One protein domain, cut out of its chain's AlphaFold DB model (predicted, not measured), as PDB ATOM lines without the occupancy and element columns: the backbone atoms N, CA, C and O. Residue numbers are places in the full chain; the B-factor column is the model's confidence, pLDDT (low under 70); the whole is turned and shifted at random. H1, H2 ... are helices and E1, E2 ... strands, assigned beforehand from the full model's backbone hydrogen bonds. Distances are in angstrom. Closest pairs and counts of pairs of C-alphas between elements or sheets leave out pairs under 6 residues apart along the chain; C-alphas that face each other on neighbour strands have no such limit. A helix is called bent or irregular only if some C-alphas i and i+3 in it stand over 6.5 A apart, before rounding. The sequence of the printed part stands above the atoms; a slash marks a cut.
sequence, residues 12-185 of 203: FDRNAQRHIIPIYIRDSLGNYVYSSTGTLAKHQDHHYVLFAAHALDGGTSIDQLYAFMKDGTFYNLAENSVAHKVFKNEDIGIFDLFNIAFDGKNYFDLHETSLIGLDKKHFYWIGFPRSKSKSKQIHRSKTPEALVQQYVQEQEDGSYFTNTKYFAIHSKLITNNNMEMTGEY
ATOM      1  N   PHE A  12      86.124 202.190 151.739       69.69
ATOM      2  CA  PHE A  12      85.239 202.419 152.877       69.69
ATOM      3  C   PHE A  12      84.069 201.435 152.848       69.69
ATOM      4  O   PHE A  12      83.824 200.746 153.837       69.69
ATOM      5  N   ASP A  13      83.409 201.297 151.696       68.75
ATOM      6  CA  ASP A  13      82.312 200.357 151.487       68.75
ATOM      7  C   ASP A  13      82.735 198.914 151.810       68.75
ATOM      8  O   ASP A  13      82.013 198.177 152.487       68.75
ATOM      9  N   ARG A  14      83.923 198.493 151.353       73.56
ATOM     10  CA  ARG A  14      84.439 197.142 151.625       73.56
ATOM     11  C   ARG A  14      84.676 196.920 153.114       73.56
ATOM     12  O   ARG A  14      84.221 195.913 153.658       73.56
ATOM     13  N   ASN A  15      85.320 197.870 153.791       77.31
ATOM     14  CA  ASN A  15      85.547 197.797 155.234       77.31
ATOM     15  C   ASN A  15      84.239 197.806 156.035       77.31
ATOM     16  O   ASN A  15      84.080 197.055 157.001       77.31
ATOM     17  N   ALA A  16      83.268 198.611 155.620       81.00
ATOM     18  CA  ALA A  16      81.969 198.672 156.261       81.00
ATOM     19  C   ALA A  16      81.177 197.360 156.061       81.00
ATOM     20  O   ALA A  16      80.554 196.874 157.007       81.00
ATOM     21  N   GLN A  17      81.297 196.689 154.908       85.94
ATOM     22  CA  GLN A  17      80.711 195.359 154.691       85.94
ATOM     23  C   GLN A  17      81.276 194.283 155.645       85.94
ATOM     24  O   GLN A  17      80.593 193.304 155.956       85.94
ATOM     25  N   ARG A  18      82.504 194.444 156.159       88.38
ATOM     26  CA  ARG A  18      83.092 193.498 157.128       88.38
ATOM     27  C   ARG A  18      82.354 193.470 158.470       88.38
ATOM     28  O   ARG A  18      82.534 192.506 159.201       88.38
ATOM     29  N   HIS A  19      81.496 194.450 158.760       91.62
ATOM     30  CA  HIS A  19      80.674 194.506 159.976       91.62
ATOM     31  C   HIS A  19      79.281 193.879 159.823       91.62
ATOM     32  O   HIS A  19      78.485 193.881 160.761       91.62
ATOM     33  N   ILE A  20      78.959 193.357 158.637       92.06
ATOM     34  CA  ILE A  20      77.655 192.759 158.354       92.06
ATOM     35  C   ILE A  20      77.779 191.441 157.583       92.06
ATOM     36  O   ILE A  20      78.793 191.132 156.944       92.06
ATOM     37  N   ILE A  21      76.701 190.662 157.617       92.56
ATOM     38  CA  ILE A  21      76.555 189.387 156.912       92.56
ATOM     39  C   ILE A  21      75.160 189.265 156.287       92.56
ATOM     40  O   ILE A  21      74.184 189.760 156.850       92.56
ATOM     41  N   PRO A  22      75.026 188.633 155.111       91.56
ATOM     42  CA  PRO A  22      73.714 188.337 154.557       91.56
ATOM     43  C   PRO A  22      73.095 187.136 155.289       91.56
ATOM     44  O   PRO A  22      73.734 186.092 155.440       91.56
ATOM     45  N   ILE A  23      71.839 187.283 155.710       93.44
ATOM     46  CA  ILE A  23      71.044 186.236 156.356       93.44
ATOM     47  C   ILE A  23      70.087 185.620 155.336       93.44
ATOM     48  O   ILE A  23      69.401 186.311 154.573       93.44
ATOM     49  N   TYR A  24      70.029 184.298 155.354       94.44
ATOM     50  CA  TYR A  24      69.210 183.463 154.495       94.44
ATOM     51  C   TYR A  24      68.240 182.625 155.320       94.44
ATOM     52  O   TYR A  24      68.563 182.199 156.423       94.44
ATOM     53  N   ILE A  25      67.073 182.347 154.748       95.19
ATOM     54  CA  ILE A  25      66.112 181.372 155.260       95.19
ATOM     55  C   ILE A  25      66.250 180.093 154.446       95.19
ATOM     56  O   ILE A  25      66.234 180.145 153.212       95.19
ATOM     57  N   ARG A  26      66.356 178.947 155.117       95.62
ATOM     58  CA  ARG A  26      66.305 177.645 154.448       95.62
ATOM     59  C   ARG A  26      64.858 177.202 154.234       95.62
ATOM     60  O   ARG A  26      64.116 177.006 155.197       95.62
ATOM     61  N   ASP A  27      64.460 177.052 152.973       93.06
ATOM     62  CA  ASP A  27      63.113 176.607 152.602       93.06
ATOM     63  C   ASP A  27      62.917 175.091 152.800       93.06
ATOM     64  O   ASP A  27      63.861 174.340 153.059       93.06
ATOM     65  N   SER A  28      61.676 174.619 152.648       92.12
ATOM     66  CA  SER A  28      61.316 173.200 152.803       92.12
ATOM     67  C   SER A  28      61.954 172.270 151.765       92.12
ATOM     68  O   SER A  28      62.024 171.061 151.976       92.12
ATOM     69  N   LEU A  29      62.439 172.812 150.646       93.88
ATOM     70  CA  LEU A  29      63.167 172.065 149.624       93.88
ATOM     71  C   LEU A  29      64.677 172.040 149.912       93.88
ATOM     72  O   LEU A  29      65.410 171.283 149.270       93.88
ATOM     73  N   GLY A  30      65.141 172.815 150.893       94.12
ATOM     74  CA  GLY A  30      66.531 172.945 151.305       94.12
ATOM     75  C   GLY A  30      67.308 174.042 150.576       94.12
ATOM     76  O   GLY A  30      68.531 174.058 150.692       94.12
ATOM     77  N   ASN A  31      66.650 174.924 149.819       95.44
ATOM     78  CA  ASN A  31      67.291 176.089 149.204       95.44
ATOM     79  C   ASN A  31      67.459 177.221 150.218       95.44
ATOM     80  O   ASN A  31      66.720 177.299 151.195       95.44
ATOM     81  N   TYR A  32      68.370 178.146 149.932       94.56
ATOM     82  CA  TYR A  32      68.624 179.315 150.771       94.56
ATOM     83  C   TYR A  32      68.067 180.575 150.115       94.56
ATOM     84  O   TYR A  32      68.553 181.005 149.069       94.56
ATOM     85  N   VAL A  33      67.056 181.186 150.725       92.94
ATOM     86  CA  VAL A  33      66.403 182.410 150.243       92.94
ATOM     87  C   VAL A  33      66.924 183.606 151.029       92.94
ATOM     88  O   VAL A  33      66.864 183.613 152.252       92.94
ATOM     89  N   TYR A  34      67.437 184.627 150.343       91.44
ATOM     90  CA  TYR A  34      67.927 185.836 151.001       91.44
ATOM     91  C   TYR A  34      66.784 186.545 151.742       91.44
ATOM     92  O   TYR A  34      65.749 186.856 151.135       91.44
ATOM     93  N   SER A  35      67.000 186.818 153.030       90.56
ATOM     94  CA  SER A  35      66.016 187.422 153.926       90.56
ATOM     95  C   SER A  35      66.412 188.845 154.307       90.56
ATOM     96  O   SER A  35      65.758 189.804 153.885       90.56
ATOM     97  N   SER A  36      67.511 188.990 155.048       90.69
ATOM     98  CA  SER A  36      67.871 190.232 155.729       90.69
ATOM     99  C   SER A  36      69.385 190.385 155.894       90.69
ATOM    100  O   SER A  36      70.179 189.546 155.469       90.69
ATOM    101  N   THR A  37      69.797 191.501 156.489       92.38
ATOM    102  CA  THR A  37      71.185 191.752 156.883       92.38
ATOM    103  C   THR A  37      71.342 191.492 158.376       92.38
ATOM    104  O   THR A  37      70.547 191.991 159.169       92.38
ATOM    105  N   GLY A  38      72.377 190.742 158.745       95.12
ATOM    106  CA  GLY A  38      72.851 190.611 160.116       95.12
ATOM    107  C   GLY A  38      73.976 191.600 160.396       95.12
ATOM    108  O   GLY A  38      74.903 191.722 159.594       95.12
ATOM    109  N   THR A  39      73.902 192.286 161.530       96.12
ATOM    110  CA  THR A  39      74.953 193.163 162.054       96.12
ATOM    111  C   THR A  39      75.794 192.401 163.061       96.12
ATOM    112  O   THR A  39      75.256 191.727 163.939       96.12
ATOM    113  N   LEU A  40      77.111 192.513 162.932       96.88
ATOM    114  CA  LEU A  40      78.070 191.875 163.818       96.88
ATOM    115  C   LEU A  40      78.447 192.838 164.943       96.88
ATOM    116  O   LEU A  40      78.945 193.938 164.694       96.88
ATOM    117  N   ALA A  41      78.208 192.421 166.181       96.88
ATOM    118  CA  ALA A  41      78.500 193.213 167.370       96.88
ATOM    119  C   ALA A  41      79.264 192.391 168.411       96.88
ATOM    120  O   ALA A  41      79.156 191.167 168.434       96.88
ATOM    121  N   LYS A  42      80.025 193.055 169.279       96.31
ATOM    122  CA  LYS A  42      80.664 192.427 170.436       96.31
ATOM    123  C   LYS A  42      80.343 193.186 171.719       96.31
ATOM    124  O   LYS A  42      80.226 194.410 171.707       96.31
ATOM    125  N   HIS A  43      80.189 192.457 172.818       93.88
ATOM    126  CA  HIS A  43      79.956 193.013 174.150       93.88
ATOM    127  C   HIS A  43      80.472 192.042 175.212       93.88
ATOM    128  O   HIS A  43      80.066 190.885 175.203       93.88
ATOM    129  N   GLN A  44      81.340 192.514 176.119       86.94
ATOM    130  CA  GLN A  44      81.904 191.708 177.219       86.94
ATOM    131  C   GLN A  44      82.435 190.340 176.738       86.94
ATOM    132  O   GLN A  44      82.003 189.296 177.210       86.94
ATOM    133  N   ASP A  45      83.323 190.364 175.738       87.94
ATOM    134  CA  ASP A  45      83.955 189.199 175.085       87.94
ATOM    135  C   ASP A  45      83.027 188.245 174.307       87.94
ATOM    136  O   ASP A  45      83.504 187.323 173.644       87.94
ATOM    137  N   HIS A  46      81.717 188.494 174.307       95.88
ATOM    138  CA  HIS A  46      80.768 187.768 173.473       95.88
ATOM    139  C   HIS A  46      80.618 188.431 172.100       95.88
ATOM    140  O   HIS A  46      80.644 189.659 171.974       95.88
ATOM    141  N   HIS A  47      80.401 187.606 171.081       97.88
ATOM    142  CA  HIS A  47      80.088 187.990 169.714       97.88
ATOM    143  C   HIS A  47      78.612 187.738 169.438       97.88
ATOM    144  O   HIS A  47      78.054 186.707 169.811       97.88
ATOM    145  N   TYR A  48      77.989 188.672 168.734       98.06
ATOM    146  CA  TYR A  48      76.562 188.669 168.476       98.06
ATOM    147  C   TYR A  48      76.266 188.865 166.998       98.06
ATOM    148  O   TYR A  48      76.966 189.597 166.290       98.06
ATOM    149  N   VAL A  49      75.159 188.264 166.565       98.06
ATOM    150  CA  VAL A  49      74.498 188.594 165.300       98.06
ATOM    151  C   VAL A  49      73.158 189.238 165.622       98.06
ATOM    152  O   VAL A  49      72.268 188.594 166.177       98.06
ATOM    153  N   LEU A  50      73.023 190.512 165.263       97.75
ATOM    154  CA  LEU A  50      71.801 191.295 165.419       97.75
ATOM    155  C   LEU A  50      71.070 191.359 164.079       97.75
ATOM    156  O   LEU A  50      71.694 191.618 163.052       97.75
ATOM    157  N   PHE A  51      69.760 191.154 164.061       96.06
ATOM    158  CA  PHE A  51      68.963 191.211 162.834       96.06
ATOM    159  C   PHE A  51      67.568 191.768 163.110       96.06
ATOM    160  O   PHE A  51      67.141 191.827 164.259       96.06
ATOM    161  N   ALA A  52      66.852 192.178 162.066       93.50
ATOM    162  CA  ALA A  52      65.488 192.672 162.227       93.50
ATOM    163  C   ALA A  52      64.505 191.514 162.480       93.50
ATOM    164  O   ALA A  52      64.499 190.541 161.722       93.50
ATOM    165  N   ALA A  53      63.676 191.596 163.524       94.25
ATOM    166  CA  ALA A  53      62.790 190.499 163.934       94.25
ATOM    167  C   ALA A  53      61.744 190.138 162.868       94.25
ATOM    168  O   ALA A  53      61.394 188.962 162.742       94.25
ATOM    169  N   HIS A  54      61.307 191.101 162.052       91.62
ATOM    170  CA  HIS A  54      60.405 190.876 160.921       91.62
ATOM    171  C   HIS A  54      60.986 189.920 159.865       91.62
ATOM    172  O   HIS A  54      60.258 189.396 159.023       91.62
ATOM    173  N   ALA A  55      62.294 189.626 159.903       88.88
ATOM    174  CA  ALA A  55      62.887 188.564 159.089       88.88
ATOM    175  C   ALA A  55      62.311 187.169 159.409       88.88
ATOM    176  O   ALA A  55      62.480 186.253 158.606       88.88
ATOM    177  N   LEU A  56      61.647 187.007 160.561       90.88
ATOM    178  CA  LEU A  56      60.964 185.782 160.987       90.88
ATOM    179  C   LEU A  56      59.455 185.779 160.684       90.88
ATOM    180  O   LEU A  56      58.755 184.819 161.019       90.88
ATOM    181  N   ASP A  57      58.924 186.832 160.061       85.94
ATOM    182  CA  ASP A  57      57.503 186.897 159.726       85.94
ATOM    183  C   ASP A  57      57.092 185.783 158.747       85.94
ATOM    184  O   ASP A  57      57.906 185.163 158.055       85.94
ATOM    185  N   GLY A  58      55.789 185.488 158.705       81.06
ATOM    186  CA  GLY A  58      55.242 184.446 157.829       81.06
ATOM    187  C   GLY A  58      55.478 183.009 158.309       81.06
ATOM    188  O   GLY A  58      55.332 182.083 157.517       81.06
ATOM    189  N   GLY A  59      55.810 182.814 159.591       83.19
ATOM    190  CA  GLY A  59      55.975 181.487 160.199       83.19
ATOM    191  C   GLY A  59      57.378 180.897 160.058       83.19
ATOM    192  O   GLY A  59      57.552 179.700 160.267       83.19
ATOM    193  N   THR A  60      58.367 181.723 159.712       91.44
ATOM    194  CA  THR A  60      59.774 181.315 159.670       91.44
ATOM    195  C   THR A  60      60.274 181.056 161.087       91.44
ATOM    196  O   THR A  60      60.167 181.918 161.961       91.44
ATOM    197  N   SER A  61      60.841 179.877 161.314       92.75
ATOM    198  CA  SER A  61      61.452 179.533 162.593       92.75
ATOM    199  C   SER A  61      62.891 180.039 162.674       92.75
ATOM    200  O   SER A  61      63.588 180.156 161.665       92.75
ATOM    201  N   ILE A  62      63.356 180.342 163.884       93.50
ATOM    202  CA  ILE A  62      64.687 180.924 164.109       93.50
ATOM    203  C   ILE A  62      65.833 179.982 163.701       93.50
ATOM    204  O   ILE A  62      66.863 180.426 163.202       93.50
ATOM    205  N   ASP A  63      65.607 178.680 163.828       94.38
ATOM    206  CA  ASP A  63      66.454 177.567 163.387       94.38
ATOM    207  C   ASP A  63      66.579 177.442 161.864       94.38
ATOM    208  O   ASP A  63      67.441 176.715 161.369       94.38
ATOM    209  N   GLN A  64      65.779 178.197 161.109       95.50
ATOM    210  CA  GLN A  64      65.887 178.284 159.656       95.50
ATOM    211  C   GLN A  64      66.780 179.438 159.188       95.50
ATOM    212  O   GLN A  64      66.901 179.624 157.975       95.50
ATOM    213  N   LEU A  65      67.379 180.220 160.097       96.81
ATOM    214  CA  LEU A  65      68.257 181.336 159.749       96.81
ATOM    215  C   LEU A  65      69.715 180.896 159.592       96.81
ATOM    216  O   LEU A  65      70.331 180.343 160.504       96.81
ATOM    217  N   TYR A  66      70.285 181.222 158.436       96.81
ATOM    218  CA  TYR A  66      71.654 180.890 158.066       96.81
ATOM    219  C   TYR A  66      72.437 182.130 157.640       96.81
ATOM    220  O   TYR A  66      71.920 182.979 156.912       96.81
ATOM    221  N   ALA A  67      73.709 182.202 158.018       94.56
ATOM    222  CA  ALA A  67      74.660 183.169 157.482       94.56
ATOM    223  C   ALA A  67      75.443 182.553 156.316       94.56
ATOM    224  O   ALA A  67      75.911 181.420 156.420       94.56
ATOM    225  N   PHE A  68      75.600 183.282 155.208       91.75
ATOM    226  CA  PHE A  68      76.518 182.860 154.144       91.75
ATOM    227  C   PHE A  68      77.953 183.250 154.508       91.75
ATOM    228  O   PHE A  68      78.227 184.419 154.791       91.75
ATOM    229  N   MET A  69      78.850 182.268 154.495       91.06
ATOM    230  CA  MET A  69      80.223 182.395 154.976       91.06
ATOM    231  C   MET A  69      81.223 182.511 153.824       91.06
ATOM    232  O   MET A  69      80.927 182.190 152.672       91.06
ATOM    233  N   LYS A  70      82.435 182.990 154.129       89.44
ATOM    234  CA  LYS A  70      83.486 183.218 153.123       89.44
ATOM    235  C   LYS A  70      83.983 181.937 152.442       89.44
ATOM    236  O   LYS A  70      84.483 181.992 151.329       89.44
ATOM    237  N   ASP A  71      83.815 180.792 153.095       90.75
ATOM    238  CA  ASP A  71      84.128 179.464 152.559       90.75
ATOM    239  C   ASP A  71      83.004 178.894 151.669       90.75
ATOM    240  O   ASP A  71      83.093 177.766 151.189       90.75
ATOM    241  N   GLY A  72      81.940 179.669 151.432       90.81
ATOM    242  CA  GLY A  72      80.795 179.271 150.623       90.81
ATOM    243  C   GLY A  72      79.757 178.439 151.375       90.81
ATOM    244  O   GLY A  72      78.773 178.013 150.766       90.81
ATOM    245  N   THR A  73      79.946 178.196 152.674       93.38
ATOM    246  CA  THR A  73      78.996 177.442 153.497       93.38
ATOM    247  C   THR A  73      77.851 178.316 154.011       93.38
ATOM    248  O   THR A  73      77.893 179.551 153.979       93.38
ATOM    249  N   PHE A  74      76.793 177.650 154.478       95.06
ATOM    250  CA  PHE A  74      75.679 178.271 155.184       95.06
ATOM    251  C   PHE A  74      75.722 177.844 156.646       95.06
ATOM    252  O   PHE A  74      75.472 176.686 156.973       95.06
ATOM    253  N   TYR A  75      76.034 178.796 157.513       96.06
ATOM    254  CA  TYR A  75      76.188 178.600 158.947       96.06
ATOM    255  C   TYR A  75      74.843 178.774 159.655       96.06
ATOM    256  O   TYR A  75      74.274 179.863 159.602       96.06
ATOM    257  N   ASN A  76      74.318 177.719 160.291       97.06
ATOM    258  CA  ASN A  76      73.058 177.794 161.040       97.06
ATOM    259  C   ASN A  76      73.261 178.648 162.300       97.06
ATOM    260  O   ASN A  76      74.023 178.268 163.189       97.06
ATOM    261  N   LEU A  77      72.581 179.789 162.391       97.19
ATOM    262  CA  LEU A  77      72.779 180.719 163.503       97.19
ATOM    263  C   LEU A  77      72.259 180.159 164.830       97.19
ATOM    264  O   LEU A  77      72.900 180.357 165.856       97.19
ATOM    265  N   ALA A  78      71.137 179.438 164.821       96.19
ATOM    266  CA  ALA A  78      70.550 178.908 166.045       96.19
ATOM    267  C   ALA A  78      71.368 177.742 166.610       96.19
ATOM    268  O   ALA A  78      71.692 177.752 167.796       96.19
ATOM    269  N   GLU A  79      71.747 176.777 165.763       96.12
ATOM    270  CA  GLU A  79      72.508 175.581 166.173       96.12
ATOM    271  C   GLU A  79      73.887 175.915 166.749       96.12
ATOM    272  O   GLU A  79      74.411 175.157 167.560       96.12
ATOM    273  N   ASN A  80      74.474 177.038 166.331       95.12
ATOM    274  CA  ASN A  80      75.806 177.445 166.761       95.12
ATOM    275  C   ASN A  80      75.798 178.623 167.753       95.12
ATOM    276  O   ASN A  80      76.855 179.157 168.084       95.12
ATOM    277  N   SER A  81      74.620 179.037 168.222       96.69
ATOM    278  CA  SER A  81      74.479 180.049 169.272       96.69
ATOM    279  C   SER A  81      74.376 179.397 170.649       96.69
ATOM    280  O   SER A  81      73.753 178.346 170.797       96.69
ATOM    281  N   VAL A  82      74.937 180.034 171.679       97.31
ATOM    282  CA  VAL A  82      74.714 179.614 173.076       97.31
ATOM    283  C   VAL A  82      73.345 180.060 173.586       97.31
ATOM    284  O   VAL A  82      72.778 179.442 174.485       97.31
ATOM    285  N   ALA A  83      72.804 181.131 173.003       96.81
ATOM    286  CA  ALA A  83      71.473 181.641 173.275       96.81
ATOM    287  C   ALA A  83      70.978 182.504 172.109       96.81
ATOM    288  O   ALA A  83      71.758 183.069 171.342       96.81
ATOM    289  N   HIS A  84      69.663 182.669 172.017       96.88
ATOM    290  CA  HIS A  84      69.051 183.647 171.131       96.88
ATOM    291  C   HIS A  84      67.803 184.251 171.765       96.88
ATOM    292  O   HIS A  84      67.155 183.641 172.619       96.88
ATOM    293  N   LYS A  85      67.445 185.463 171.339       96.50
ATOM    294  CA  LYS A  85      66.223 186.137 171.782       96.50
ATOM    295  C   LYS A  85      65.658 187.022 170.683       96.50
ATOM    296  O   LYS A  85      66.400 187.684 169.967       96.50
ATOM    297  N   VAL A  86      64.331 187.039 170.578       95.94
ATOM    298  CA  VAL A  86      63.592 187.865 169.618       95.94
ATOM    299  C   VAL A  86      62.679 188.814 170.379       95.94
ATOM    300  O   VAL A  86      61.844 188.391 171.178       95.94
ATOM    301  N   PHE A  87      62.837 190.098 170.102       94.88
ATOM    302  CA  PHE A  87      62.091 191.212 170.659       94.88
ATOM    303  C   PHE A  87      61.242 191.812 169.534       94.88
ATOM    304  O   PHE A  87      61.696 192.650 168.758       94.88
ATOM    305  N   LYS A  88      60.014 191.303 169.381       91.81
ATOM    306  CA  LYS A  88      59.148 191.656 168.244       91.81
ATOM    307  C   LYS A  88      58.691 193.115 168.257       91.81
ATOM    308  O   LYS A  88      58.523 193.687 167.189       91.81
ATOM    309  N   ASN A  89      58.484 193.705 169.435       92.62
ATOM    310  CA  ASN A  89      58.007 195.087 169.542       92.62
ATOM    311  C   ASN A  89      59.089 196.090 169.121       92.62
ATOM    312  O   ASN A  89      58.783 197.136 168.562       92.62
ATOM    313  N   GLU A  90      60.347 195.741 169.372       93.00
ATOM    314  CA  GLU A  90      61.542 196.513 169.045       93.00
ATOM    315  C   GLU A  90      62.132 196.136 167.674       93.00
ATOM    316  O   GLU A  90      63.160 196.674 167.276       93.00
ATOM    317  N   ASP A  91      61.498 195.193 166.970       93.75
ATOM    318  CA  ASP A  91      61.942 194.632 165.694       93.75
ATOM    319  C   ASP A  91      63.405 194.143 165.701       93.75
ATOM    320  O   ASP A  91      64.130 194.293 164.719       93.75
ATOM    321  N   ILE A  92      63.861 193.527 166.798       95.62
ATOM    322  CA  ILE A  92      65.241 193.036 166.928       95.62
ATOM    323  C   ILE A  92      65.310 191.564 167.340       95.62
ATOM    324  O   ILE A  92      64.663 191.108 168.282       95.62
ATOM    325  N   GLY A  93      66.129 190.803 166.626       96.81
ATOM    326  CA  GLY A  93      66.554 189.455 166.965       96.81
ATOM    327  C   GLY A  93      68.053 189.416 167.246       96.81
ATOM    328  O   GLY A  93      68.833 190.142 166.627       96.81
ATOM    329  N   ILE A  94      68.451 188.579 168.200       97.81
ATOM    330  CA  ILE A  94      69.825 188.480 168.691       97.81
ATOM    331  C   ILE A  94      70.207 187.008 168.789       97.81
ATOM    332  O   ILE A  94      69.500 186.236 169.437       97.81
ATOM    333  N   PHE A  95      71.343 186.650 168.196       98.31
ATOM    334  CA  PHE A  95      72.074 185.420 168.496       98.31
ATOM    335  C   PHE A  95      73.331 185.766 169.291       98.31
ATOM    336  O   PHE A  95      74.086 186.642 168.870       98.31
ATOM    337  N   ASP A  96      73.551 185.077 170.407       97.81
ATOM    338  CA  ASP A  96      74.803 185.089 171.163       97.81
ATOM    339  C   ASP A  96      75.660 183.905 170.700       97.81
ATOM    340  O   ASP A  96      75.295 182.744 170.892       97.81
ATOM    341  N   LEU A  97      76.779 184.208 170.049       97.25
ATOM    342  CA  LEU A  97      77.743 183.233 169.542       97.25
ATOM    343  C   LEU A  97      78.914 183.014 170.514       97.25
ATOM    344  O   LEU A  97      79.892 182.354 170.162       97.25
ATOM    345  N   PHE A  98      78.838 183.568 171.728       95.56
ATOM    346  CA  PHE A  98      79.893 183.521 172.731       95.56
ATOM    347  C   PHE A  98      81.240 183.984 172.145       95.56
ATOM    348  O   PHE A  98      81.358 185.096 171.639       95.56
ATOM    349  N   ASN A  99      82.272 183.148 172.157       92.69
ATOM    350  CA  ASN A  99      83.605 183.493 171.672       92.69
ATOM    351  C   ASN A  99      83.815 183.239 170.165       92.69
ATOM    352  O   ASN A  99      84.949 183.328 169.691       92.69
ATOM    353  N   ILE A 100      82.765 182.914 169.404       94.50
ATOM    354  CA  ILE A 100      82.890 182.626 167.973       94.50
ATOM    355  C   ILE A 100      82.921 183.933 167.173       94.50
ATOM    356  O   ILE A 100      81.902 184.592 166.966       94.50
ATOM    357  N   ALA A 101      84.106 184.261 166.663       93.38
ATOM    358  CA  ALA A 101      84.308 185.312 165.676       93.38
ATOM    359  C   ALA A 101      84.369 184.722 164.259       93.38
ATOM    360  O   ALA A 101      85.051 183.729 164.003       93.38
ATOM    361  N   PHE A 102      83.677 185.355 163.318       93.00
ATOM    362  CA  PHE A 102      83.715 184.993 161.912       93.00
ATOM    363  C   PHE A 102      84.980 185.536 161.256       93.00
ATOM    364  O   PHE A 102      85.321 186.713 161.377       93.00
ATOM    365  N   ASP A 103      85.663 184.666 160.523       88.50
ATOM    366  CA  ASP A 103      86.911 185.006 159.856       88.50
ATOM    367  C   ASP A 103      86.712 186.126 158.813       88.50
ATOM    368  O   ASP A 103      85.722 186.157 158.077       88.50
ATOM    369  N   GLY A 104      87.652 187.072 158.773       84.38
ATOM    370  CA  GLY A 104      87.608 188.255 157.911       84.38
ATOM    371  C   GLY A 104      86.572 189.314 158.310       84.38
ATOM    372  O   GLY A 104      86.430 190.316 157.603       84.38
ATOM    373  N   LYS A 105      85.853 189.141 159.427       90.50
ATOM    374  CA  LYS A 105      84.818 190.075 159.886       90.50
ATOM    375  C   LYS A 105      85.279 190.974 161.028       90.50
ATOM    376  O   LYS A 105      86.180 190.642 161.791       90.50
ATOM    377  N   ASN A 106      84.629 192.129 161.109       91.38
ATOM    378  CA  ASN A 106      84.788 193.115 162.165       91.38
ATOM    379  C   ASN A 106      83.479 193.204 162.960       91.38
ATOM    380  O   ASN A 106      82.416 192.833 162.461       91.38
ATOM    381  N   TYR A 107      83.554 193.710 164.187       93.00
ATOM    382  CA  TYR A 107      82.427 193.746 165.116       93.00
ATOM    383  C   TYR A 107      82.301 195.136 165.726       93.00
ATOM    384  O   TYR A 107      83.290 195.686 166.213       93.00
ATOM    385  N   PHE A 108      81.083 195.682 165.736       91.38
ATOM    386  CA  PHE A 108      80.800 196.901 166.487       91.38
ATOM    387  C   PHE A 108      80.914 196.616 167.982       91.38
ATOM    388  O   PHE A 108      80.198 195.768 168.515       91.38
ATOM    389  N   ASP A 109      81.826 197.311 168.653       91.44
ATOM    390  CA  ASP A 109      82.000 197.187 170.094       91.44
ATOM    391  C   ASP A 109      80.919 197.988 170.822       91.44
ATOM    392  O   ASP A 109      80.916 199.216 170.785       91.44
ATOM    393  N   LEU A 110      79.993 197.297 171.486       90.62
ATOM    394  CA  LEU A 110      78.900 197.937 172.222       90.62
ATOM    395  C   LEU A 110      79.346 198.493 173.581       90.62
ATOM    396  O   LEU A 110      78.559 199.157 174.251       90.62
ATOM    397  N   HIS A 111      80.576 198.203 174.019       86.50
ATOM    398  CA  HIS A 111      81.183 198.854 175.179       86.50
ATOM    399  C   HIS A 111      81.911 200.151 174.781       86.50
ATOM    400  O   HIS A 111      82.206 200.989 175.636       86.50
ATOM    401  N   GLU A 112      82.212 200.348 173.495       81.38
ATOM    402  CA  GLU A 112      82.923 201.541 173.054       81.38
ATOM    403  C   GLU A 112      82.061 202.788 173.278       81.38
ATOM    404  O   GLU A 112      80.950 202.927 172.767       81.38
ATOM    405  N   THR A 113      82.589 203.714 174.073       73.56
ATOM    406  CA  THR A 113      81.922 204.991 174.380       73.56
ATOM    407  C   THR A 113      82.433 206.121 173.492       73.56
ATOM    408  O   THR A 113      81.870 207.220 173.475       73.56
ATOM    409  N   SER A 114      83.508 205.861 172.745       67.94
ATOM    410  CA  SER A 114      84.182 206.833 171.914       67.94
ATOM    411  C   SER A 114      83.829 206.662 170.442       67.94
ATOM    412  O   SER A 114      84.069 205.633 169.825       67.94
ATOM    413  N   LEU A 115      83.334 207.738 169.838       66.75
ATOM    414  CA  LEU A 115      83.162 207.845 168.386       66.75
ATOM    415  C   LEU A 115      84.375 208.533 167.730       66.75
ATOM    416  O   LEU A 115      84.216 209.251 166.743       66.75
ATOM    417  N   ILE A 116      85.578 208.413 168.309       65.38
ATOM    418  CA  ILE A 116      86.796 209.000 167.727       65.38
ATOM    419  C   ILE A 116      86.993 208.429 166.315       65.38
ATOM    420  O   ILE A 116      87.059 207.221 166.126       65.38
ATOM    421  N   GLY A 117      87.073 209.320 165.322       62.88
ATOM    422  CA  GLY A 117      87.201 208.963 163.906       62.88
ATOM    423  C   GLY A 117      85.878 208.871 163.135       62.88
ATOM    424  O   GLY A 117      85.915 208.806 161.910       62.88
ATOM    425  N   LEU A 118      84.722 208.936 163.808       65.06
ATOM    426  CA  LEU A 118      83.411 209.008 163.157       65.06
ATOM    427  C   LEU A 118      82.906 210.455 163.100       65.06
ATOM    428  O   LEU A 118      82.881 211.171 164.106       65.06
ATOM    429  N   ASP A 119      82.468 210.886 161.917       67.69
ATOM    430  CA  ASP A 119      81.848 212.197 161.756       67.69
ATOM    431  C   ASP A 119      80.422 212.188 162.319       67.69
ATOM    432  O   ASP A 119      79.485 211.680 161.706       67.69
ATOM    433  N   LYS A 120      80.253 212.817 163.486       69.94
ATOM    434  CA  LYS A 120      78.972 212.943 164.200       69.94
ATOM    435  C   LYS A 120      77.898 213.720 163.429       69.94
ATOM    436  O   LYS A 120      76.754 213.760 163.871       69.94
ATOM    437  N   LYS A 121      78.248 214.369 162.313       70.38
ATOM    438  CA  LYS A 121      77.293 215.047 161.421       70.38
ATOM    439  C   LYS A 121      76.645 214.104 160.417       70.38
ATOM    440  O   LYS A 121      75.813 214.557 159.633       70.38
ATOM    441  N   HIS A 122      77.022 212.831 160.419       72.44
ATOM    442  CA  HIS A 122      76.535 211.858 159.463       72.44
ATOM    443  C   HIS A 122      76.050 210.583 160.145       72.44
ATOM    444  O   HIS A 122      76.504 210.209 161.226       72.44
ATOM    445  N   PHE A 123      75.123 209.910 159.477       73.62
ATOM    446  CA  PHE A 123      74.681 208.564 159.800       73.62
ATOM    447  C   PHE A 123      74.950 207.659 158.599       73.62
ATOM    448  O   PHE A 123      74.837 208.085 157.447       73.62
ATOM    449  N   TYR A 124      75.302 206.408 158.882       75.31
ATOM    450  CA  TYR A 124      75.614 205.410 157.871       75.31
ATOM    451  C   TYR A 124      74.602 204.277 157.948       75.31
ATOM    452  O   TYR A 124      74.473 203.625 158.982       75.31
ATOM    453  N   TRP A 125      73.923 204.003 156.837       77.75
ATOM    454  CA  TRP A 125      73.170 202.762 156.684       77.75
ATOM    455  C   TRP A 125      74.005 201.770 155.892       77.75
ATOM    456  O   TRP A 125      74.372 202.049 154.752       77.75
ATOM    457  N   ILE A 126      74.290 200.613 156.484       83.81
ATOM    458  CA  ILE A 126      75.058 199.550 155.839       83.81
ATOM    459  C   ILE A 126      74.196 198.298 155.729       83.81
ATOM    460  O   ILE A 126      73.610 197.846 156.710       83.81
ATOM    461  N   GLY A 127      74.091 197.730 154.530       85.81
ATOM    462  CA  GLY A 127      73.254 196.551 154.362       85.81
ATOM    463  C   GLY A 127      73.194 195.971 152.962       85.81
ATOM    464  O   GLY A 127      73.775 196.482 152.003       85.81
ATOM    465  N   PHE A 128      72.445 194.879 152.859       84.38
ATOM    466  CA  PHE A 128      72.193 194.146 151.627       84.38
ATOM    467  C   PHE A 128      70.720 194.325 151.210       84.38
ATOM    468  O   PHE A 128      69.850 193.530 151.569       84.38
ATOM    469  N   PRO A 129      70.355 195.376 150.462       76.44
ATOM    470  CA  PRO A 129      68.971 195.571 150.054       76.44
ATOM    471  C   PRO A 129      68.479 194.420 149.168       76.44
ATOM    472  O   PRO A 129      69.011 194.134 148.086       76.44
ATOM    473  N   ARG A 130      67.382 193.788 149.600       75.88
ATOM    474  CA  ARG A 130      66.754 192.648 148.910       75.88
ATOM    475  C   ARG A 130      66.399 192.954 147.454       75.88
ATOM    476  O   ARG A 130      66.543 192.095 146.585       75.88
ATOM    477  N   SER A 131      65.980 194.185 147.159       71.94
ATOM    478  CA  SER A 131      65.632 194.637 145.802       71.94
ATOM    479  C   SER A 131      66.825 194.698 144.839       71.94
ATOM    480  O   SER A 131      66.626 194.713 143.625       71.94
ATOM    481  N   LYS A 132      68.060 194.719 145.354       69.00
ATOM    482  CA  LYS A 132      69.302 194.832 144.573       69.00
ATOM    483  C   LYS A 132      70.176 193.575 144.637       69.00
ATOM    484  O   LYS A 132      71.256 193.555 144.048       69.00
ATOM    485  N   SER A 133      69.718 192.537 145.330       68.00
ATOM    486  CA  SER A 133      70.418 191.258 145.447       68.00
ATOM    487  C   SER A 133      70.344 190.485 144.128       68.00
ATOM    488  O   SER A 133      69.250 190.284 143.600       68.00
ATOM    489  N   LYS A 134      71.501 190.080 143.576       65.50
ATOM    490  CA  LYS A 134      71.576 189.405 142.264       65.50
ATOM    491  C   LYS A 134      70.901 188.040 142.302       65.50
ATOM    492  O   LYS A 134      70.204 187.675 141.363       65.50
ATOM    493  N   SER A 135      71.120 187.306 143.389       70.00
ATOM    494  CA  SER A 135      70.488 186.020 143.637       70.00
ATOM    495  C   SER A 135      69.682 186.102 144.923       70.00
ATOM    496  O   SER A 135      70.241 186.214 146.011       70.00
ATOM    497  N   LYS A 136      68.355 186.080 144.791       83.00
ATOM    498  CA  LYS A 136      67.444 186.026 145.943       83.00
ATOM    499  C   LYS A 136      67.303 184.610 146.497       83.00
ATOM    500  O   LYS A 136      66.791 184.460 147.596       83.00
ATOM    501  N   GLN A 137      67.739 183.598 145.747       90.56
ATOM    502  CA  GLN A 137      67.649 182.197 146.129       90.56
ATOM    503  C   GLN A 137      68.858 181.426 145.600       90.56
ATOM    504  O   GLN A 137      69.174 181.473 144.412       90.56
ATOM    505  N   ILE A 138      69.515 180.684 146.482       92.00
ATOM    506  CA  ILE A 138      70.622 179.788 146.173       92.00
ATOM    507  C   ILE A 138      70.095 178.356 146.258       92.00
ATOM    508  O   ILE A 138      69.588 177.925 147.291       92.00
ATOM    509  N   HIS A 139      70.176 177.634 145.142       93.75
ATOM    510  CA  HIS A 139      69.686 176.262 145.058       93.75
ATOM    511  C   HIS A 139      70.569 175.311 145.873       93.75
ATOM    512  O   HIS A 139      71.796 175.405 145.814       93.75
ATOM    513  N   ARG A 140      69.950 174.345 146.558       92.50
ATOM    514  CA  ARG A 140      70.623 173.381 147.452       92.50
ATOM    515  C   ARG A 140      71.755 172.563 146.818       92.50
ATOM    516  O   ARG A 140      72.577 172.002 147.523       92.50
ATOM    517  N   SER A 141      71.767 172.446 145.489       93.00
ATOM    518  CA  SER A 141      72.775 171.676 144.746       93.00
ATOM    519  C   SER A 141      74.075 172.442 144.488       93.00
ATOM    520  O   SER A 141      74.977 171.898 143.858       93.00
ATOM    521  N   LYS A 142      74.155 173.725 144.863       93.06
ATOM    522  CA  LYS A 142      75.376 174.519 144.706       93.06
ATOM    523  C   LYS A 142      76.394 174.087 145.756       93.06
ATOM    524  O   LYS A 142      76.077 174.071 146.941       93.06
ATOM    525  N   THR A 143      77.597 173.743 145.309       94.00
ATOM    526  CA  THR A 143      78.693 173.384 146.215       94.00
ATOM    527  C   THR A 143      79.328 174.643 146.811       94.00
ATOM    528  O   THR A 143      79.255 175.705 146.176       94.00
ATOM    529  N   PRO A 144      79.965 174.550 147.992       93.69
ATOM    530  CA  PRO A 144      80.684 175.673 148.587       93.69
ATOM    531  C   PRO A 144      81.693 176.306 147.623       93.69
ATOM    532  O   PRO A 144      81.690 177.518 147.444       93.69
ATOM    533  N   GLU A 145      82.462 175.506 146.883       94.12
ATOM    534  CA  GLU A 145      83.486 175.994 145.948       94.12
ATOM    535  C   GLU A 145      82.875 176.829 144.819       94.12
ATOM    536  O   GLU A 145      83.382 177.899 144.474       94.12
ATOM    537  N   ALA A 146      81.749 176.370 144.260       92.00
ATOM    538  CA  ALA A 146      81.030 177.110 143.230       92.00
ATOM    539  C   ALA A 146      80.465 178.431 143.774       92.00
ATOM    540  O   ALA A 146      80.422 179.430 143.055       92.00
ATOM    541  N   LEU A 147      80.029 178.447 145.037       91.81
ATOM    542  CA  LEU A 147      79.524 179.647 145.699       91.81
ATOM    543  C   LEU A 147      80.644 180.641 146.005       91.81
ATOM    544  O   LEU A 147      80.453 181.827 145.754       91.81
ATOM    545  N   VAL A 148      81.812 180.177 146.458       90.31
ATOM    546  CA  VAL A 148      83.006 181.018 146.638       90.31
ATOM    547  C   VAL A 148      83.374 181.686 145.318       90.31
ATOM    548  O   VAL A 148      83.393 182.911 145.244       90.31
ATOM    549  N   GLN A 149      83.554 180.913 144.243       87.38
ATOM    550  CA  GLN A 149      83.905 181.456 142.923       87.38
ATOM    551  C   GLN A 149      82.883 182.471 142.397       87.38
ATOM    552  O   GLN A 149      83.238 183.422 141.700       87.38
ATOM    553  N   GLN A 150      81.600 182.261 142.699       86.88
ATOM    554  CA  GLN A 150      80.529 183.116 142.201       86.88
ATOM    555  C   GLN A 150      80.329 184.379 143.048       86.88
ATOM    556  O   GLN A 150      79.912 185.410 142.509       86.88
ATOM    557  N   TYR A 151      80.553 184.293 144.360       87.19
ATOM    558  CA  TYR A 151      80.046 185.273 145.317       87.19
ATOM    559  C   TYR A 151      81.072 185.828 146.295       87.19
ATOM    560  O   TYR A 151      80.759 186.832 146.930       87.19
ATOM    561  N   VAL A 152      82.267 185.262 146.401       85.25
ATOM    562  CA  VAL A 152      83.314 185.732 147.314       85.25
ATOM    563  C   VAL A 152      84.464 186.299 146.490       85.25
ATOM    564  O   VAL A 152      84.904 185.699 145.512       85.25
ATOM    565  N   GLN A 153      84.921 187.495 146.851       83.81
ATOM    566  CA  GLN A 153      86.106 188.113 146.267       83.81
ATOM    567  C   GLN A 153      87.126 188.364 147.371       83.81
ATOM    568  O   GLN A 153      86.797 188.979 148.381       83.81
ATOM    569  N   GLU A 154      88.344 187.875 147.156       79.69
ATOM    570  CA  GLU A 154      89.499 188.080 148.030       79.69
ATOM    571  C   GLU A 154      90.351 189.233 147.484       79.69
ATOM    572  O   GLU A 154      90.630 189.293 146.282       79.69
ATOM    573  N   GLN A 155      90.758 190.144 148.365       73.81
ATOM    574  CA  GLN A 155      91.694 191.237 148.099       73.81
ATOM    575  C   GLN A 155      92.701 191.355 149.257       73.81
ATOM    576  O   GLN A 155      92.551 190.701 150.287       73.81
ATOM    577  N   GLU A 156      93.735 192.188 149.099       69.06
ATOM    578  CA  GLU A 156      94.752 192.414 150.143       69.06
ATOM    579  C   GLU A 156      94.155 192.944 151.463       69.06
ATOM    580  O   GLU A 156      94.690 192.665 152.534       69.06
ATOM    581  N   ASP A 157      93.028 193.664 151.404       66.56
ATOM    582  CA  ASP A 157      92.297 194.241 152.545       66.56
ATOM    583  C   ASP A 157      91.238 193.291 153.158       66.56
ATOM    584  O   ASP A 157      90.629 193.609 154.191       66.56
ATOM    585  N   GLY A 158      91.047 192.105 152.565       70.19
ATOM    586  CA  GLY A 158      90.185 191.030 153.054       70.19
ATOM    587  C   GLY A 158      89.172 190.506 152.029       70.19
ATOM    588  O   GLY A 158      89.193 190.836 150.843       70.19
ATOM    589  N   SER A 159      88.254 189.666 152.515       75.19
ATOM    590  CA  SER A 159      87.205 189.038 151.709       75.19
ATOM    591  C   SER A 159      85.896 189.830 151.756       75.19
ATOM    592  O   SER A 159      85.466 190.243 152.840       75.19
ATOM    593  N   TYR A 160      85.188 189.950 150.633       78.81
ATOM    594  CA  TYR A 160      83.833 190.508 150.602       78.81
ATOM    595  C   TYR A 160      82.881 189.724 149.695       78.81
ATOM    596  O   TYR A 160      83.267 189.007 148.769       78.81
ATOM    597  N   PHE A 161      81.592 189.882 149.979       79.50
ATOM    598  CA  PHE A 161      80.495 189.204 149.315       79.50
ATOM    599  C   PHE A 161      79.935 190.031 148.149       79.50
ATOM    600  O   PHE A 161      79.749 191.247 148.235       79.50
ATOM    601  N   THR A 162      79.633 189.351 147.042       74.50
ATOM    602  CA  THR A 162      79.124 189.932 145.785       74.50
ATOM    603  C   THR A 162      77.803 189.316 145.303       74.50
ATOM    604  O   THR A 162      77.214 189.794 144.322       74.50
ATOM    605  N   ASN A 163      77.307 188.282 145.996       66.88
ATOM    606  CA  ASN A 163      75.953 187.715 145.849       66.88
ATOM    607  C   ASN A 163      74.858 188.778 145.996       66.88
ATOM    608  O   ASN A 163      73.847 188.762 145.283       66.88
ATOM    609  N   THR A 164      75.076 189.725 146.899       59.72
ATOM    610  CA  THR A 164      74.158 190.806 147.231       59.72
ATOM    611  C   THR A 164      74.855 192.137 146.998       59.72
ATOM    612  O   THR A 164      75.979 192.336 147.456       59.72
ATOM    613  N   LYS A 165      74.215 193.071 146.276       63.31
ATOM    614  CA  LYS A 165      74.740 194.440 146.223       63.31
ATOM    615  C   LYS A 165      74.702 194.999 147.640       63.31
ATOM    616  O   LYS A 165      73.626 195.084 148.221       63.31
ATOM    617  N   TYR A 166      75.872 195.324 148.159       71.25
ATOM    618  CA  TYR A 166      76.054 196.061 149.392       71.25
ATOM    619  C   TYR A 166      75.888 197.558 149.127       71.25
ATOM    620  O   TYR A 166      76.193 198.020 148.028       71.25
ATOM    621  N   PHE A 167      75.390 198.289 150.115       66.50
ATOM    622  CA  PHE A 167      75.380 199.744 150.104       66.50
ATOM    623  C   PHE A 167      75.837 200.237 151.470       66.50
ATOM    624  O   PHE A 167      75.293 199.786 152.480       66.50
ATOM    625  N   ALA A 168      76.769 201.189 151.477       68.75
ATOM    626  CA  ALA A 168      76.893 202.155 152.551       68.75
ATOM    627  C   ALA A 168      76.218 203.449 152.079       68.75
ATOM    628  O   ALA A 168      76.664 204.096 151.135       68.75
ATOM    629  N   ILE A 169      75.089 203.797 152.684       70.56
ATOM    630  CA  ILE A 169      74.436 205.084 152.452       70.56
ATOM    631  C   ILE A 169      74.978 206.037 153.502       70.56
ATOM    632  O   ILE A 169      74.797 205.811 154.697       70.56
ATOM    633  N   HIS A 170      75.642 207.086 153.040       73.19
ATOM    634  CA  HIS A 170      76.154 208.161 153.871       73.19
ATOM    635  C   HIS A 170      75.155 209.315 153.860       73.19
ATOM    636  O   HIS A 170      75.007 209.997 152.849       73.19
ATOM    637  N   SER A 171      74.440 209.505 154.966       71.94
ATOM    638  CA  SER A 171      73.420 210.545 155.098       71.94
ATOM    639  C   SER A 171      73.912 211.659 156.005       71.94
ATOM    640  O   SER A 171      74.483 211.399 157.067       71.94
ATOM    641  N   LYS A 172      73.638 212.910 155.636       76.00
ATOM    642  CA  LYS A 172      73.851 214.047 156.532       76.00
ATOM    643  C   LYS A 172      72.744 214.063 157.577       76.00
ATOM    644  O   LYS A 172      71.566 213.990 157.239       76.00
ATOM    645  N   LEU A 173      73.125 214.157 158.842       74.88
ATOM    646  CA  LEU A 173      72.206 214.163 159.969       74.88
ATOM    647  C   LEU A 173      71.387 215.462 159.976       74.88
ATOM    648  O   LEU A 173      71.960 216.553 159.926       74.88
ATOM    649  N   ILE A 174      70.060 215.341 160.053       78.88
ATOM    650  CA  ILE A 174      69.139 216.473 160.229       78.88
ATOM    651  C   ILE A 174      68.693 216.541 161.691       78.88
ATOM    652  O   ILE A 174      68.857 217.578 162.333       78.88
ATOM    653  N   THR A 175      68.175 215.436 162.238       71.81
ATOM    654  CA  THR A 175      67.785 215.330 163.652       71.81
ATOM    655  C   THR A 175      68.434 214.118 164.318       71.81
ATOM    656  O   THR A 175      68.640 213.080 163.694       71.81
ATOM    657  N   ASN A 176      68.789 214.265 165.595       76.56
ATOM    658  CA  ASN A 176      69.265 213.186 166.459       76.56
ATOM    659  C   ASN A 176      68.876 213.502 167.902       76.56
ATOM    660  O   ASN A 176      69.428 214.414 168.521       76.56
ATOM    661  N   ASN A 177      67.877 212.790 168.406       78.38
ATOM    662  CA  ASN A 177      67.392 212.891 169.772       78.38
ATOM    663  C   ASN A 177      66.947 211.503 170.269       78.38
ATOM    664  O   ASN A 177      67.051 210.510 169.557       78.38
ATOM    665  N   ASN A 178      66.434 211.427 171.498       73.06
ATOM    666  CA  ASN A 178      66.051 210.153 172.119       73.06
ATOM    667  C   ASN A 178      64.851 209.451 171.452       73.06
ATOM    668  O   ASN A 178      64.565 208.309 171.793       73.06
ATOM    669  N   MET A 179      64.118 210.133 170.568       69.56
ATOM    670  CA  MET A 179      62.939 209.599 169.882       69.56
ATOM    671  C   MET A 179      63.227 209.249 168.422       69.56
ATOM    672  O   MET A 179      62.668 208.286 167.908       69.56
ATOM    673  N   GLU A 180      64.077 210.023 167.748       73.12
ATOM    674  CA  GLU A 180      64.351 209.844 166.328       73.12
ATOM    675  C   GLU A 180      65.775 210.237 165.933       73.12
ATOM    676  O   GLU A 180      66.400 211.143 166.495       73.12
ATOM    677  N   MET A 181      66.241 209.578 164.878       65.62
ATOM    678  CA  MET A 181      67.389 209.994 164.096       65.62
ATOM    679  C   MET A 181      66.942 210.120 162.640       65.62
ATOM    680  O   MET A 181      66.478 209.144 162.053       65.62
ATOM    681  N   THR A 182      67.069 211.311 162.056       71.44
ATOM    682  CA  THR A 182      66.750 211.548 160.644       71.44
ATOM    683  C   THR A 182      67.973 212.065 159.908       71.44
ATOM    684  O   THR A 182      68.794 212.811 160.446       71.44
ATOM    685  N   GLY A 183      68.100 211.664 158.650       65.81
ATOM    686  CA  GLY A 183      69.166 212.129 157.786       65.81
ATOM    687  C   GLY A 183      68.679 212.286 156.360       65.81
ATOM    688  O   GLY A 183      67.769 211.587 155.918       65.81
ATOM    689  N   GLU A 184      69.306 213.209 155.648       67.12
ATOM    690  CA  GLU A 184      69.094 213.404 154.225       67.12
ATOM    691  C   GLU A 184      70.188 212.674 153.460       67.12
ATOM    692  O   GLU A 184      71.384 212.850 153.717       67.12
ATOM    693  N   TYR A 185      69.755 211.845 152.519       62.31
ATOM    694  CA  TYR A 185      70.617 211.299 151.491       62.31
ATOM    695  C   TYR A 185      70.244 211.962 150.171       62.31
ATOM    696  O   TYR A 185      69.235 211.609 149.555       62.31
TER     697      TYR A 185
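Overview. This is residues 12 to 185 of the 203 residues of an uncharacterized protein of Proteobacteria bacterium (UniProt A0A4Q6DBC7). A strongly twisted sheet of seven strands, curled like part of a barrel, makes the body, with H2 packed on it. A smaller sheet, E8 E11 E12, makes an arm at one end of the long axis; H1 lies over it, near the small hairpin E9 and E10, which H3 precedes. The printed part has 174 residues with three helices and twelve strands, in the order H1 E1 E2 E3 H2 E4 E5 E6 E7 E8 H3 E9 E10 E11 E12, in class mixed, helices and strands. The large sheet runs E5 E4 E1 E2 E3 E7 E6, antiparallel throughout. The whole is compact, radius of gyration of the C-alphas 16.4 A, spanning 47 by 37 by 33 A.

Along the chain. Find C-alpha 32 at (68.624, 179.315, 150.771); from there E2, residues 32 to 43, runs 29.4 A and bends by 73 degrees at residue 35. Beside it are E1, residues 20 to 26, 19.3 A long, and E3, residues 46 to 52, 19.6 A long. The sheet's other strands are E4, 65 to 68, E5, 74 to 76, E6, 83 to 87, and E7, 92 to 96. Look next for E8, 122 to 127, E11, 167 to 176, 22.0 A long, and E12, 181 to 184, ending at C-alpha 184 (69.094, 213.404, 154.225). E9 is 152 to 155 and E10 158 to 161. H1 is 12 to 17, starting at C-alpha 12 (85.239, 202.419, 152.877); H2 is 53 to 59 and H3 144 to 151. H2 is irregular: C-alphas 55 and 58 are 8.8 A apart.

Arrangement. E1 E2 E3 is a meander, each strand the antiparallel neighbour of the one before: look for N 23 and O 36 at 2.8 A, and N 39 and O 50 at 2.8 A. E3 and E7 have N 51 and O 93 at 2.9 A. H2 is on this sheet; its closest C-alpha to E7 is Ala 53 to Ile 92, 4.6 A. In the arm, E8 and E11 have N 125 and O 169 at 2.9 A, and the hairpin E11 and E12 has N 174 and O 182 at 2.9 A. H1 is on that sheet, height 8.6 A, only just over E11 alone, with 2 of its C-alphas falling on E8; it runs across E11 at 77 degrees on the local plane. The closest C-alphas of H1 and E10 are Arg 14 and Tyr 160, 6.7 A. The hairpin E9 and E10 has N 153 and O 160 at 2.9 A. H1 and H3 have every O i to N i+4 pair within hydrogen-bond range; H2 has 0 of 3, and 2 of 4 O i to N i+3 pairs.

Size, cuts and confidence. The two C-alphas farthest apart, Ser 141 and Asn 177, are 48.5 A from each other. The printed part has no cut. The links E7 to E8 and E8 to H3 are long, 25 and 16 residues; in the first, residues 113 to 118 stand free. The mean pLDDT of the printed part is 85.6; 24 residues are under 70, among them 114 to 120 and 183 to 185.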